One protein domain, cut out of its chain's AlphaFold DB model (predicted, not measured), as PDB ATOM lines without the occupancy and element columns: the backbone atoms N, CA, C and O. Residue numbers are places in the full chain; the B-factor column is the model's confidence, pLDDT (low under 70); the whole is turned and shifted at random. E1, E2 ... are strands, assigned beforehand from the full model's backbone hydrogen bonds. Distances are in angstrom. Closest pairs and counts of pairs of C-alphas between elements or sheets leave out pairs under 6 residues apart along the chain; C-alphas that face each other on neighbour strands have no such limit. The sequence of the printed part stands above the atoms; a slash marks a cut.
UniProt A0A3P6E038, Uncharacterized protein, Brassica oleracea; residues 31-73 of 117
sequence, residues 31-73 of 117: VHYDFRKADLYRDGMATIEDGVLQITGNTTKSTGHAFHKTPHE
ATOM      1  N   VAL A  31     -12.014  41.339   0.563       82.12
ATOM      2  CA  VAL A  31     -10.726  42.006   0.349       82.12
ATOM      3  C   VAL A  31     -10.039  42.139   1.699       82.12
ATOM      4  O   VAL A  31     -10.573  42.760   2.617       82.12
ATOM      5  N   HIS A  32      -8.850  41.552   1.823       81.19
ATOM      6  CA  HIS A  32      -8.058  41.598   3.046       81.19
ATOM      7  C   HIS A  32      -6.738  42.317   2.783       81.19
ATOM      8  O   HIS A  32      -5.882  41.811   2.064       81.19
ATOM      9  N   TYR A  33      -6.591  43.497   3.385       83.50
ATOM     10  CA  TYR A  33      -5.322  44.230   3.436       83.50
ATOM     11  C   TYR A  33      -4.536  43.935   4.721       83.50
ATOM     12  O   TYR A  33      -3.316  44.032   4.730       83.50
ATOM     13  N   ASP A  34      -5.240  43.556   5.793       87.06
ATOM     14  CA  ASP A  34      -4.671  43.121   7.070       87.06
ATOM     15  C   ASP A  34      -5.296  41.777   7.452       87.06
ATOM     16  O   ASP A  34      -6.506  41.673   7.689       87.06
ATOM     17  N   PHE A  35      -4.463  40.741   7.510       86.56
ATOM     18  CA  PHE A  35      -4.914  39.381   7.768       86.56
ATOM     19  C   PHE A  35      -5.278  39.120   9.234       86.56
ATOM     20  O   PHE A  35      -5.960  38.137   9.503       86.56
ATOM     21  N   ARG A  36      -4.939  40.005  10.189       87.44
ATOM     22  CA  ARG A  36      -5.333  39.844  11.609       87.44
ATOM     23  C   ARG A  36      -6.845  39.839  11.810       87.44
ATOM     24  O   ARG A  36      -7.338  39.230  12.752       87.44
ATOM     25  N   LYS A  37      -7.564  40.541  10.933       85.31
ATOM     26  CA  LYS A  37      -9.032  40.620  10.924       85.31
ATOM     27  C   LYS A  37      -9.657  39.689   9.887       85.31
ATOM     28  O   LYS A  37     -10.876  39.673   9.754       85.31
ATOM     29  N   ALA A  38      -8.840  38.973   9.118       83.94
ATOM     30  CA  ALA A  38      -9.339  38.042   8.125       83.94
ATOM     31  C   ALA A  38      -9.845  36.784   8.828       83.94
ATOM     32  O   ALA A  38      -9.167  36.226   9.695       83.94
ATOM     33  N   ASP A  39     -11.036  36.333   8.446       84.00
ATOM     34  CA  ASP A  39     -11.633  35.151   9.047       84.00
ATOM     35  C   ASP A  39     -11.080  33.886   8.384       84.00
ATOM     36  O   ASP A  39     -11.720  33.236   7.558       84.00
ATOM     37  N   LEU A  40      -9.822  33.581   8.713       83.00
ATOM     38  CA  LEU A  40      -9.068  32.484   8.122       83.00
ATOM     39  C   LEU A  40      -8.868  31.343   9.122       83.00
ATOM     40  O   LEU A  40      -8.390  31.538  10.245       83.00
ATOM     41  N   TYR A  41      -9.193  30.132   8.687       82.88
ATOM     42  CA  TYR A  41      -8.634  28.915   9.244       82.88
ATOM     43  C   TYR A  41      -7.195  28.776   8.747       82.88
ATOM     44  O   TYR A  41      -6.933  28.894   7.552       82.88
ATOM     45  N   ARG A  42      -6.259  28.561   9.666       82.81
ATOM     46  CA  ARG A  42      -4.833  28.405   9.374       82.81
ATOM     47  C   ARG A  42      -4.441  26.992   9.766       82.81
ATOM     48  O   ARG A  42      -4.770  26.565  10.868       82.81
ATOM     49  N   ASP A  43      -3.764  26.302   8.866       74.81
ATOM     50  CA  ASP A  43      -3.308  24.929   9.041       74.81
ATOM     51  C   ASP A  43      -1.810  24.809   8.722       74.81
ATOM     52  O   ASP A  43      -1.242  25.609   7.968       74.81
ATOM     53  N   GLY A  44      -1.154  23.811   9.307       77.44
ATOM     54  CA  GLY A  44       0.293  23.641   9.236       77.44
ATOM     55  C   GLY A  44       1.043  24.815   9.872       77.44
ATOM     56  O   GLY A  44       0.773  25.201  11.005       77.44
ATOM     57  N   MET A  45       2.004  25.383   9.142       78.94
ATOM     58  CA  MET A  45       2.861  26.476   9.631       78.94
ATOM     59  C   MET A  45       2.344  27.878   9.270       78.94
ATOM     60  O   MET A  45       3.082  28.857   9.387       78.94
ATOM     61  N   ALA A  46       1.091  27.986   8.817       81.94
ATOM     62  CA  ALA A  46       0.515  29.265   8.428       81.94
ATOM     63  C   ALA A  46       0.285  30.166   9.652       81.94
ATOM     64  O   ALA A  46      -0.485  29.838  10.556       81.94
ATOM     65  N   THR A  47       0.915  31.336   9.670       84.44
ATOM     66  CA  THR A  47       0.818  32.306  10.766       84.44
ATOM     67  C   THR A  47       0.522  33.704  10.235       84.44
ATOM     68  O   THR A  47       0.607  33.973   9.038       84.44
ATOM     69  N   ILE A  48       0.084  34.594  11.126       85.50
ATOM     70  CA  ILE A  48      -0.107  36.009  10.805       85.50
ATOM     71  C   ILE A  48       0.822  36.790  11.718       85.50
ATOM     72  O   ILE A  48       0.667  36.728  12.937       85.50
ATOM     73  N   GLU A  49       1.748  37.525  11.120       85.31
ATOM     74  CA  GLU A  49       2.693  38.391  11.818       85.31
ATOM     75  C   GLU A  49       2.528  39.802  11.255       85.31
ATOM     76  O   GLU A  49       2.515  39.989  10.039       85.31
ATOM     77  N   ASP A  50       2.275  40.775  12.129       86.06
ATOM     78  CA  ASP A  50       2.072  42.186  11.765       86.06
ATOM     79  C   ASP A  50       1.045  42.446  10.646       86.06
ATOM     80  O   ASP A  50       1.135  43.413   9.893       86.06
ATOM     81  N   GLY A  51       0.022  41.592  10.540       83.44
ATOM     82  CA  GLY A  51      -1.021  41.719   9.515       83.44
ATOM     83  C   GLY A  51      -0.683  41.088   8.172       83.44
ATOM     84  O   GLY A  51      -1.532  41.094   7.281       83.44
ATOM     85  N   VAL A  52       0.494  40.476   8.039       82.94
ATOM     86  CA  VAL A  52       0.923  39.727   6.858       82.94
ATOM     87  C   VAL A  52       0.674  38.237   7.075       82.94
ATOM     88  O   VAL A  52       1.051  37.672   8.101       82.94
ATOM     89  N   LEU A  53       0.047  37.586   6.094       83.25
ATOM     90  CA  LEU A  53      -0.138  36.139   6.102       83.25
ATOM     91  C   LEU A  53       1.152  35.445   5.655       83.25
ATOM     92  O   LEU A  53       1.544  35.529   4.489       83.25
ATOM     93  N   GLN A  54       1.784  34.726   6.576       82.50
ATOM     94  CA  GLN A  54       2.937  33.882   6.302       82.50
ATOM     95  C   GLN A  54       2.467  32.441   6.123       82.50
ATOM     96  O   GLN A  54       2.020  31.804   7.071       82.50
ATOM     97  N   ILE A  55       2.542  31.928   4.896       74.69
ATOM     98  CA  ILE A  55       2.100  30.563   4.558       74.69
ATOM     99  C   ILE A  55       3.203  29.538   4.872       74.69
ATOM    100  O   ILE A  55       2.921  28.382   5.168       74.69
ATOM    101  N   THR A  56       4.462  29.969   4.853       67.25
ATOM    102  CA  THR A  56       5.637  29.163   5.194       67.25
ATOM    103  C   THR A  56       6.409  29.878   6.294       67.25
ATOM    104  O   THR A  56       6.654  31.076   6.167       67.25
ATOM    105  N   GLY A  57       6.821  29.167   7.341       65.31
ATOM    106  CA  GLY A  57       7.760  29.713   8.321       65.31
ATOM    107  C   GLY A  57       9.164  29.907   7.735       65.31
ATOM    108  O   GLY A  57       9.428  29.590   6.576       65.31
ATOM    109  N   ASN A  58      10.109  30.354   8.565       63.84
ATOM    110  CA  ASN A  58      11.491  30.643   8.147       63.84
ATOM    111  C   ASN A  58      12.343  29.396   7.819       63.84
ATOM    112  O   ASN A  58      13.553  29.510   7.625       63.84
ATOM    113  N   THR A  59      11.749  28.200   7.775       59.56
ATOM    114  CA  THR A  59      12.463  26.941   7.535       59.56
ATOM    115  C   THR A  59      12.219  26.417   6.120       59.56
ATOM    116  O   THR A  59      11.136  26.527   5.553       59.56
ATOM    117  N   THR A  60      13.242  25.794   5.535       59.38
ATOM    118  CA  THR A  60      13.286  25.330   4.134       59.38
ATOM    119  C   THR A  60      12.316  24.197   3.784       59.38
ATOM    120  O   THR A  60      12.198  23.844   2.615       59.38
ATOM    121  N   LYS A  61      11.619  23.619   4.768       63.06
ATOM    122  CA  LYS A  61      10.623  22.546   4.590       63.06
ATOM    123  C   LYS A  61       9.295  22.874   5.278       63.06
ATOM    124  O   LYS A  61       8.632  21.989   5.811       63.06
ATOM    125  N   SER A  62       8.948  24.153   5.343       65.00
ATOM    126  CA  SER A  62       7.712  24.603   5.973       65.00
ATOM    127  C   SER A  62       6.585  24.684   4.947       65.00
ATOM    128  O   SER A  62       6.710  25.414   3.967       65.00
ATOM    129  N   THR A  63       5.487  23.971   5.193       69.94
ATOM    130  CA  THR A  63       4.240  24.097   4.426       69.94
ATOM    131  C   THR A  63       3.124  24.505   5.377       69.94
ATOM    132  O   THR A  63       2.983  23.951   6.470       69.94
ATOM    133  N   GLY A  64       2.321  25.472   4.964       71.25
ATOM    134  CA  GLY A  64       1.115  25.891   5.659       71.25
ATOM    135  C   GLY A  64       0.005  26.158   4.659       71.25
ATOM    136  O   GLY A  64       0.243  26.298   3.459       71.25
ATOM    137  N   HIS A  65      -1.219  26.211   5.161       79.81
ATOM    138  CA  HIS A  65      -2.408  26.474   4.367       79.81
ATOM    139  C   HIS A  65      -3.300  27.467   5.106       79.81
ATOM    140  O   HIS A  65      -3.357  27.478   6.335       79.81
ATOM    141  N   ALA A  66      -4.006  28.309   4.359       81.56
ATOM    142  CA  ALA A  66      -4.986  29.226   4.917       81.56
ATOM    143  C   ALA A  66      -6.268  29.170   4.085       81.56
ATOM    144  O   ALA A  66      -6.219  29.265   2.858       81.56
ATOM    145  N   PHE A  67      -7.403  29.024   4.760       82.06
ATOM    146  CA  PHE A  67      -8.723  28.878   4.152       82.06
ATOM    147  C   PHE A  67      -9.695  29.869   4.778       82.06
ATOM    148  O   PHE A  67      -9.643  30.101   5.982       82.06
ATOM    149  N   HIS A  68     -10.601  30.444   3.990       76.88
ATOM    150  CA  HIS A  68     -11.674  31.273   4.540       76.88
ATOM    151  C   HIS A  68     -12.634  30.402   5.359       76.88
ATOM    152  O   HIS A  68     -12.997  29.311   4.917       76.88
ATOM    153  N   LYS A  69     -13.022  30.847   6.560       78.75
ATOM    154  CA  LYS A  69     -13.849  30.025   7.462       78.75
ATOM    155  C   LYS A  69     -15.272  29.840   6.962       78.75
ATOM    156  O   LYS A  69     -15.883  28.819   7.252       78.75
ATOM    157  N   THR A  70     -15.805  30.814   6.230       75.56
ATOM    158  CA  THR A  70     -17.123  30.683   5.609       75.56
ATOM    159  C   THR A  70     -17.033  29.719   4.424       75.56
ATOM    160  O   THR A  70     -16.332  30.033   3.458       75.56
ATOM    161  N   PRO A  71     -17.716  28.562   4.464       69.00
ATOM    162  CA  PRO A  71     -17.835  27.709   3.295       69.00
ATOM    163  C   PRO A  71     -18.733  28.393   2.260       69.00
ATOM    164  O   PRO A  71     -19.744  29.004   2.605       69.00
ATOM    165  N   HIS A  72     -18.375  28.268   0.986       67.06
ATOM    166  CA  HIS A  72     -19.173  28.777  -0.124       67.06
ATOM    167  C   HIS A  72     -19.574  27.621  -1.032       67.06
ATOM    168  O   HIS A  72     -18.735  26.799  -1.409       67.06
ATOM    169  N   GLU A  73     -20.860  27.549  -1.369       67.50
ATOM    170  CA  GLU A  73     -21.363  26.530  -2.281       67.50
ATOM    171  C   GLU A  73     -20.818  26.766  -3.691       67.50
ATOM    172  O   GLU A  73     -20.960  27.839  -4.280       67.50
TER     173      GLU A  73
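This is residues 31 to 73 of the 117 residues of an uncharacterized protein of Brassica oleracea (UniProt A0A3P6E038). With little regular structure, this is two small two-stranded ribbons set as a V: E1 beside E4, and the hairpin of E2 and E3. Residues 31 to 39 lie at the open side of the V. The printed part has 43 residues, with four named strands, E1 to E4 in chain order, and no named helix; the class is all strand, with 16 residues in named elements. Both sheets are antiparallel. The outline is flat, 34 by 24 by 11 A, and only just compact, close to loose, with a radius of gyration of the C-alphas of 11.0 A.

E1, residues 40 to 44, begins at C-alpha 40 (-9.068, 32.484, 8.122) and is 12.9 A long. E2 is residues 47 to 49, 6.5 A, and E3 residues 52 to 54, 6.2 A. E4, residues 64 to 68, 13.9 A, ends at C-alpha 68 (-11.674, 31.273, 4.540).

E1 and E4 are antiparallel at 161 degrees, with N 41 and O 67 2.7 A apart, within hydrogen-bond range. Hairpin E2 and E3 has N 54 and O 47 at 2.8 A, also within range. E1 and E2 meet only through their tight link.

The farthest C-alphas, Thr 60 and Glu 73, are 35.3 A apart. The printed part has no cut and no long link. The model's pLDDT is under 70 at residues 56 to 63 and 71 to 73.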